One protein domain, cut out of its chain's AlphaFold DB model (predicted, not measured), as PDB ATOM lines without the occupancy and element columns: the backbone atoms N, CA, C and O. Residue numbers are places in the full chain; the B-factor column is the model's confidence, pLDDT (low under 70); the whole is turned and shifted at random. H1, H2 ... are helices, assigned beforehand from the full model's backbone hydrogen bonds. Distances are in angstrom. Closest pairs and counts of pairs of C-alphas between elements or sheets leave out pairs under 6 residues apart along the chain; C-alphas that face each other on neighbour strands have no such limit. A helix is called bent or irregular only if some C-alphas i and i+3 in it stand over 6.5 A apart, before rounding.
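This is residues 17 to 79 of the 81 residues of an uncharacterized protein of Bacillus sp. Soil768D1 (UniProt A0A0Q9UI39). One long helix, H3, makes the length of a rod, and a shorter helix, H1, lies side by side with it, running the opposite way. A short third helix, H2, makes a small head at one end of the rod, set at a steep angle to the other two; both ends of the printed part lie at the other end. The printed part has 63 residues with three named helices, in the order H1, H2, H3 along the chain, and no named strand; the class is all helix. The whole is loose, with a radius of gyration of the C-alphas of 14.7 A, and it spans 45 by 18 by 15 A.

H3, the longest helix, holds residues 50 to 78 and measures 41.4 A from its first C-alpha, at (452.973, 272.469, 379.684), to its last, at (491.445, 267.187, 393.958). It is irregular: C-alphas 52 and 55 are 7.0 A apart. H1 holds residues 17 to 32 and measures 26.8 A, beginning with C-alpha 17 at (487.887, 282.408, 388.858). It is irregular too, with C-alphas 27 and 30 at 7.5 A. H2 holds residues 37 to 46 and measures 14.3 A.

H3 and H1 touch, with 16 pairs of C-alphas within 8 A. Their closest C-alphas are those of Phe 58 and Thr 32, 5.8 A apart. They run opposite ways at a shallow tilt of 15 degrees. H2 is close to H3 but not clearly touching it; the closest C-alphas, those of Leu 43 and His 50, are 7.1 A apart. H2 and H3 run opposite ways at a steep tilt of 55 degrees. H1 and H2 only just touch, with 3 pairs of C-alphas within 8 A, and only at the corner by their link. H1 touches H2 with residues 31 to 32 alone, and the closest C-alphas of the two are those of Thr 32 and Val 39, 7.6 A apart. H1 and H2 run the same way at a steep tilt of 55 degrees. In H2 every O i to N i+4 pair is within hydrogen-bond range; in H3 it is 21 of 25 and in H1 7 of 12.

The two C-alphas farthest apart are those of Gly 47 and Gly 79, 44.8 A. The first and last printed C-alphas, of Glu 17 and Gly 79, are 13.1 A apart. The printed part has no cut. The link from H1 to H2 has 4 residues and that from H2 to H3 has 3; both are tight. The mean pLDDT of the printed part is 87.5, and residues 29 to 30, within H1, are under 70.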
ATOM      1  N   GLU A  17     488.264 283.029 390.128       88.88
ATOM      2  CA  GLU A  17     487.887 282.408 388.858       88.88
ATOM      3  C   GLU A  17     487.046 281.145 389.072       88.88
ATOM      4  O   GLU A  17     485.997 280.979 388.446       88.88
ATOM      5  N   VAL A  18     487.456 280.290 390.012       88.44
ATOM      6  CA  VAL A  18     486.718 279.073 390.377       88.44
ATOM      7  C   VAL A  18     485.369 279.442 390.978       88.44
ATOM      8  O   VAL A  18     484.337 278.924 390.547       88.44
ATOM      9  N   MET A  19     485.354 280.396 391.914       90.12
ATOM     10  CA  MET A  19     484.111 280.893 392.500       90.12
ATOM     11  C   MET A  19     483.165 281.426 391.413       90.12
ATOM     12  O   MET A  19     481.972 281.121 391.432       90.12
ATOM     13  N   HIS A  20     483.686 282.160 390.426       90.00
ATOM     14  CA  HIS A  20     482.870 282.710 389.346       90.00
ATOM     15  C   HIS A  20     482.242 281.606 388.493       90.00
ATOM     16  O   HIS A  20     481.037 281.642 388.250       90.00
ATOM     17  N   ARG A  21     483.025 280.597 388.088       90.38
ATOM     18  CA  ARG A  21     482.542 279.448 387.302       90.38
ATOM     19  C   ARG A  21     481.442 278.681 388.038       90.38
ATOM     20  O   ARG A  21     480.402 278.381 387.452       90.38
ATOM     21  N   VAL A  22     481.643 278.409 389.329       90.25
ATOM     22  CA  VAL A  22     480.680 277.685 390.175       90.25
ATOM     23  C   VAL A  22     479.389 278.487 390.352       90.25
ATOM     24  O   VAL A  22     478.300 277.948 390.162       90.25
ATOM     25  N   VAL A  23     479.483 279.786 390.655       89.06
ATOM     26  CA  VAL A  23     478.305 280.654 390.835       89.06
ATOM     27  C   VAL A  23     477.552 280.868 389.522       89.06
ATOM     28  O   VAL A  23     476.321 280.816 389.513       89.06
ATOM     29  N   ALA A  24     478.259 281.046 388.404       89.50
ATOM     30  CA  ALA A  24     477.642 281.131 387.082       89.50
ATOM     31  C   ALA A  24     476.853 279.853 386.760       89.50
ATOM     32  O   ALA A  24     475.695 279.935 386.348       89.50
ATOM     33  N   MET A  25     477.422 278.676 387.038       88.19
ATOM     34  CA  MET A  25     476.742 277.389 386.862       88.19
ATOM     35  C   MET A  25     475.511 277.245 387.776       88.19
ATOM     36  O   MET A  25     474.457 276.796 387.323       88.19
ATOM     37  N   ALA A  26     475.616 277.674 389.038       88.19
ATOM     38  CA  ALA A  26     474.526 277.627 390.018       88.19
ATOM     39  C   ALA A  26     473.361 278.577 389.699       88.19
ATOM     40  O   ALA A  26     472.217 278.294 390.054       88.19
ATOM     41  N   SER A  27     473.626 279.689 389.010       86.88
ATOM     42  CA  SER A  27     472.615 280.720 388.728       86.88
ATOM     43  C   SER A  27     471.446 280.237 387.856       86.88
ATOM     44  O   SER A  27     470.361 280.816 387.899       86.88
ATOM     45  N   GLY A  28     471.617 279.142 387.112       75.25
ATOM     46  CA  GLY A  28     470.616 278.644 386.171       75.25
ATOM     47  C   GLY A  28     469.496 277.775 386.768       75.25
ATOM     48  O   GLY A  28     468.864 277.026 386.026       75.25
ATOM     49  N   GLY A  29     469.259 277.793 388.082       69.81
ATOM     50  CA  GLY A  29     468.182 277.008 388.715       69.81
ATOM     51  C   GLY A  29     466.759 277.528 388.433       69.81
ATOM     52  O   GLY A  29     465.787 276.778 388.529       69.81
ATOM     53  N   MET A  30     466.617 278.800 388.046       68.88
ATOM     54  CA  MET A  30     465.313 279.423 387.761       68.88
ATOM     55  C   MET A  30     464.771 279.143 386.349       68.88
ATOM     56  O   MET A  30     463.654 279.554 386.036       68.88
ATOM     57  N   ASP A  31     465.493 278.373 385.531       77.75
ATOM     58  CA  ASP A  31     465.088 278.030 384.159       77.75
ATOM     59  C   ASP A  31     463.764 277.240 384.098       77.75
ATOM     60  O   ASP A  31     463.127 277.148 383.051       77.75
ATOM     61  N   THR A  32     463.329 276.680 385.226       77.88
ATOM     62  CA  THR A  32     462.114 275.869 385.346       77.88
ATOM     63  C   THR A  32     460.813 276.665 385.269       77.88
ATOM     64  O   THR A  32     459.754 276.074 385.082       77.88
ATOM     65  N   LEU A  33     460.853 277.985 385.474       83.44
ATOM     66  CA  LEU A  33     459.636 278.786 385.576       83.44
ATOM     67  C   LEU A  33     458.930 278.900 384.212       83.44
ATOM     68  O   LEU A  33     459.587 279.030 383.180       83.44
ATOM     69  N   PRO A  34     457.584 278.900 384.176       78.62
ATOM     70  CA  PRO A  34     456.823 278.825 382.926       78.62
ATOM     71  C   PRO A  34     456.976 280.063 382.031       78.62
ATOM     72  O   PRO A  34     456.640 280.005 380.854       78.62
ATOM     73  N   HIS A  35     457.492 281.169 382.573       84.81
ATOM     74  CA  HIS A  35     457.794 282.395 381.832       84.81
ATOM     75  C   HIS A  35     459.206 282.405 381.223       84.81
ATOM     76  O   HIS A  35     459.620 283.416 380.658       84.81
ATOM     77  N   ASN A  36     459.965 281.312 381.339       84.62
ATOM     78  CA  ASN A  36     461.259 281.192 380.684       84.62
ATOM     79  C   ASN A  36     461.078 281.049 379.165       84.62
ATOM     80  O   ASN A  36     460.476 280.083 378.689       84.62
ATOM     81  N   GLY A  37     461.672 281.973 378.403       86.69
ATOM     82  CA  GLY A  37     461.656 281.953 376.941       86.69
ATOM     83  C   GLY A  37     462.128 280.624 376.343       86.69
ATOM     84  O   GLY A  37     461.510 280.137 375.400       86.69
ATOM     85  N   ALA A  38     463.139 279.973 376.934       86.06
ATOM     86  CA  ALA A  38     463.642 278.687 376.446       86.06
ATOM     87  C   ALA A  38     462.600 277.557 376.559       86.06
ATOM     88  O   ALA A  38     462.466 276.739 375.648       86.06
ATOM     89  N   VAL A  39     461.822 277.532 377.649       87.94
ATOM     90  CA  VAL A  39     460.741 276.553 377.856       87.94
ATOM     91  C   VAL A  39     459.603 276.798 376.870       87.94
ATOM     92  O   VAL A  39     459.093 275.851 376.276       87.94
ATOM     93  N   ILE A  40     459.235 278.060 376.649       90.50
ATOM     94  CA  ILE A  40     458.186 278.433 375.692       90.50
ATOM     95  C   ILE A  40     458.572 277.980 374.277       90.50
ATOM     96  O   ILE A  40     457.768 277.344 373.595       90.50
ATOM     97  N   THR A  41     459.813 278.235 373.848       92.00
ATOM     98  CA  THR A  41     460.310 277.786 372.539       92.00
ATOM     99  C   THR A  41     460.344 276.261 372.430       92.00
ATOM    100  O   THR A  41     459.916 275.723 371.410       92.00
ATOM    101  N   LEU A  42     460.792 275.552 373.472       90.00
ATOM    102  CA  LEU A  42     460.806 274.085 373.493       90.00
ATOM    103  C   LEU A  42     459.402 273.508 373.280       90.00
ATOM    104  O   LEU A  42     459.221 272.613 372.456       90.00
ATOM    105  N   LEU A  43     458.403 274.017 374.004       90.75
ATOM    106  CA  LEU A  43     457.019 273.550 373.892       90.75
ATOM    107  C   LEU A  43     456.412 273.891 372.529       90.75
ATOM    108  O   LEU A  43     455.728 273.053 371.948       90.75
ATOM    109  N   ALA A  44     456.722 275.069 371.981       90.25
ATOM    110  CA  ALA A  44     456.269 275.470 370.652       90.25
ATOM    111  C   ALA A  44     456.833 274.571 369.537       90.25
ATOM    112  O   ALA A  44     456.088 274.173 368.646       90.25
ATOM    113  N   VAL A  45     458.123 274.219 369.591       95.44
ATOM    114  CA  VAL A  45     458.773 273.370 368.572       95.44
ATOM    115  C   VAL A  45     458.371 271.900 368.708       95.44
ATOM    116  O   VAL A  45     458.184 271.218 367.705       95.44
ATOM    117  N   THR A  46     458.227 271.398 369.936       91.44
ATOM    118  CA  THR A  46     457.868 269.988 370.186       91.44
ATOM    119  C   THR A  46     456.364 269.717 370.110       91.44
ATOM    120  O   THR A  46     455.961 268.556 370.063       91.44
ATOM    121  N   GLY A  47     455.524 270.759 370.118       90.38
ATOM    122  CA  GLY A  47     454.064 270.634 370.140       90.38
ATOM    123  C   GLY A  47     453.506 270.049 371.444       90.38
ATOM    124  O   GLY A  47     452.335 269.675 371.500       90.38
ATOM    125  N   LEU A  48     454.328 269.940 372.494       91.19
ATOM    126  CA  LEU A  48     453.927 269.396 373.788       91.19
ATOM    127  C   LEU A  48     453.244 270.461 374.647       91.19
ATOM    128  O   LEU A  48     453.601 271.639 374.633       91.19
ATOM    129  N   THR A  49     452.286 270.039 375.467       89.56
ATOM    130  CA  THR A  49     451.635 270.942 376.425       89.56
ATOM    131  C   THR A  49     452.479 271.108 377.690       89.56
ATOM    132  O   THR A  49     453.174 270.182 378.117       89.56
ATOM    133  N   HIS A  50     452.349 272.254 378.370       86.88
ATOM    134  CA  HIS A  50     452.973 272.469 379.684       86.88
ATOM    135  C   HIS A  50     452.655 271.330 380.663       86.88
ATOM    136  O   HIS A  50     453.539 270.856 381.366       86.88
ATOM    137  N   ARG A  51     451.415 270.828 380.675       86.56
ATOM    138  CA  ARG A  51     451.000 269.747 381.579       86.56
ATOM    139  C   ARG A  51     451.783 268.446 381.365       86.56
ATOM    140  O   ARG A  51     451.989 267.716 382.328       86.56
ATOM    141  N   GLN A  52     452.202 268.156 380.136       89.12
ATOM    142  CA  GLN A  52     452.968 266.952 379.808       89.12
ATOM    143  C   GLN A  52     454.455 267.125 380.130       89.12
ATOM    144  O   GLN A  52     455.065 266.243 380.723       89.12
ATOM    145  N   SER A  53     455.036 268.273 379.778       87.81
ATOM    146  CA  SER A  53     456.489 268.463 379.846       87.81
ATOM    147  C   SER A  53     456.989 269.040 381.168       87.81
ATOM    148  O   SER A  53     458.141 268.812 381.525       87.81
ATOM    149  N   TYR A  54     456.169 269.783 381.920       88.12
ATOM    150  CA  TYR A  54     456.653 270.561 383.070       88.12
ATOM    151  C   TYR A  54     457.237 269.691 384.189       88.12
ATOM    152  O   TYR A  54     458.218 270.082 384.813       88.12
ATOM    153  N   GLY A  55     456.706 268.480 384.391       87.31
ATOM    154  CA  GLY A  55     457.293 267.517 385.328       87.31
ATOM    155  C   GLY A  55     458.713 267.100 384.928       87.31
ATOM    156  O   GLY A  55     459.614 267.081 385.764       87.31
ATOM    157  N   HIS A  56     458.940 266.844 383.637       88.38
ATOM    158  CA  HIS A  56     460.263 266.506 383.108       88.38
ATOM    159  C   HIS A  56     461.234 267.691 383.184       88.38
ATOM    160  O   HIS A  56     462.387 267.513 383.574       88.38
ATOM    161  N   ILE A  57     460.758 268.900 382.873       89.44
ATOM    162  CA  ILE A  57     461.542 270.140 382.974       89.44
ATOM    163  C   ILE A  57     461.941 270.406 384.434       89.44
ATOM    164  O   ILE A  57     463.088 270.730 384.716       89.44
ATOM    165  N   PHE A  58     461.034 270.197 385.387       88.50
ATOM    166  CA  PHE A  58     461.349 270.330 386.810       88.50
ATOM    167  C   PHE A  58     462.396 269.321 387.278       88.50
ATOM    168  O   PHE A  58     463.369 269.691 387.936       88.50
ATOM    169  N   MET A  59     462.243 268.057 386.883       89.94
ATOM    170  CA  MET A  59     463.193 267.007 387.236       89.94
ATOM    171  C   MET A  59     464.599 267.301 386.696       89.94
ATOM    172  O   MET A  59     465.572 267.183 387.441       89.94
ATOM    173  N   ILE A  60     464.727 267.729 385.434       89.56
ATOM    174  CA  ILE A  60     466.046 268.011 384.850       89.56
ATOM    175  C   ILE A  60     466.709 269.240 385.477       89.56
ATOM    176  O   ILE A  60     467.921 269.224 385.696       89.56
ATOM    177  N   THR A  61     465.944 270.270 385.853       88.12
ATOM    178  CA  THR A  61     466.519 271.436 386.536       88.12
ATOM    179  C   THR A  61     467.021 271.095 387.937       88.12
ATOM    180  O   THR A  61     468.068 271.602 388.351       88.12
ATOM    181  N   ILE A  62     466.343 270.195 388.658       88.06
ATOM    182  CA  ILE A  62     466.870 269.666 389.923       88.06
ATOM    183  C   ILE A  62     468.191 268.942 389.669       88.06
ATOM    184  O   ILE A  62     469.184 269.261 390.317       88.06
ATOM    185  N   ILE A  63     468.237 268.025 388.700       88.88
ATOM    186  CA  ILE A  63     469.456 267.265 388.379       88.88
ATOM    187  C   ILE A  63     470.618 268.208 388.029       88.88
ATOM    188  O   ILE A  63     471.716 268.058 388.563       88.88
ATOM    189  N   LYS A  64     470.374 269.232 387.202       86.75
ATOM    190  CA  LYS A  64     471.357 270.285 386.892       86.75
ATOM    191  C   LYS A  64     471.847 270.991 388.157       86.75
ATOM    192  O   LYS A  64     473.045 271.198 388.312       86.75
ATOM    193  N   SER A  65     470.941 271.349 389.063       88.56
ATOM    194  CA  SER A  65     471.294 272.043 390.310       88.56
ATOM    195  C   SER A  65     472.191 271.180 391.207       88.56
ATOM    196  O   SER A  65     473.092 271.698 391.863       88.56
ATOM    197  N   TRP A  66     472.010 269.855 391.177       89.50
ATOM    198  CA  TRP A  66     472.877 268.908 391.883       89.50
ATOM    199  C   TRP A  66     474.303 268.836 391.318       89.50
ATOM    200  O   TRP A  66     475.246 268.614 392.077       89.50
ATOM    201  N   ALA A  67     474.493 269.079 390.018       90.12
ATOM    202  CA  ALA A  67     475.808 269.006 389.376       90.12
ATOM    203  C   ALA A  67     476.829 269.984 389.986       90.12
ATOM    204  O   ALA A  67     478.015 269.671 390.076       90.12
ATOM    205  N   VAL A  68     476.374 271.141 390.478       91.38
ATOM    206  CA  VAL A  68     477.243 272.135 391.128       91.38
ATOM    207  C   VAL A  68     477.878 271.575 392.404       91.38
ATOM    208  O   VAL A  68     479.060 271.799 392.651       91.38
ATOM    209  N   PHE A  69     477.137 270.791 393.191       91.06
ATOM    210  CA  PHE A  69     477.683 270.158 394.396       91.06
ATOM    211  C   PHE A  69     478.756 269.121 394.060       91.06
ATOM    212  O   PHE A  69     479.740 269.002 394.786       91.06
ATOM    213  N   VAL A  70     478.606 268.417 392.934       91.50
ATOM    214  CA  VAL A  70     479.627 267.487 392.432       91.50
ATOM    215  C   VAL A  70     480.904 268.242 392.057       91.50
ATOM    216  O   VAL A  70     481.988 267.836 392.465       91.50
ATOM    217  N   ILE A  71     480.787 269.373 391.354       90.75
ATOM    218  CA  ILE A  71     481.930 270.235 391.006       90.75
ATOM    219  C   ILE A  71     482.641 270.743 392.269       90.75
ATOM    220  O   ILE A  71     483.867 270.685 392.346       90.75
ATOM    221  N   ILE A  72     481.888 271.186 393.281       90.50
ATOM    222  CA  ILE A  72     482.454 271.630 394.566       90.50
ATOM    223  C   ILE A  72     483.195 270.479 395.261       90.50
ATOM    224  O   ILE A  72     484.302 270.685 395.761       90.50
ATOM    225  N   ALA A  73     482.633 269.268 395.274       90.31
ATOM    226  CA  ALA A  73     483.285 268.099 395.865       90.31
ATOM    227  C   ALA A  73     484.594 267.742 395.139       90.31
ATOM    228  O   ALA A  73     485.612 267.509 395.791       90.31
ATOM    229  N   ILE A  74     484.594 267.773 393.802       90.69
ATOM    230  CA  ILE A  74     485.793 267.541 392.981       90.69
ATOM    231  C   ILE A  74     486.867 268.589 393.288       90.69
ATOM    232  O   ILE A  74     488.008 268.223 393.571       90.69
ATOM    233  N   TYR A  75     486.504 269.874 393.304       88.69
ATOM    234  CA  TYR A  75     487.432 270.949 393.652       88.69
ATOM    235  C   TYR A  75     488.015 270.763 395.060       88.69
ATOM    236  O   TYR A  75     489.216 270.919 395.259       88.69
ATOM    237  N   THR A  76     487.190 270.360 396.029       86.69
ATOM    238  CA  THR A  76     487.621 270.186 397.425       86.69
ATOM    239  C   THR A  76     488.587 269.012 397.602       86.69
ATOM    240  O   THR A  76     489.523 269.108 398.391       86.69
ATOM    241  N   TRP A  77     488.382 267.902 396.888       88.56
ATOM    242  CA  TRP A  77     489.215 266.702 397.035       88.56
ATOM    243  C   TRP A  77     490.454 266.685 396.147       88.56
ATOM    244  O   TRP A  77     491.477 266.139 396.553       88.56
ATOM    245  N   PHE A  78     490.375 267.267 394.952       87.25
ATOM    246  CA  PHE A  78     491.445 267.187 393.958       87.25
ATOM    247  C   PHE A  78     492.132 268.528 393.691       87.25
ATOM    248  O   PHE A  78     493.195 268.538 393.076       87.25
ATOM    249  N   GLY A  79     491.557 269.656 394.125       78.44
ATOM    250  CA  GLY A  79     492.080 270.994 393.823       78.44
ATOM    251  C   GLY A  79     491.976 271.379 392.343       78.44
ATOM    252  O   GLY A  79     492.654 272.301 391.899       78.44
TER     253      GLY A  79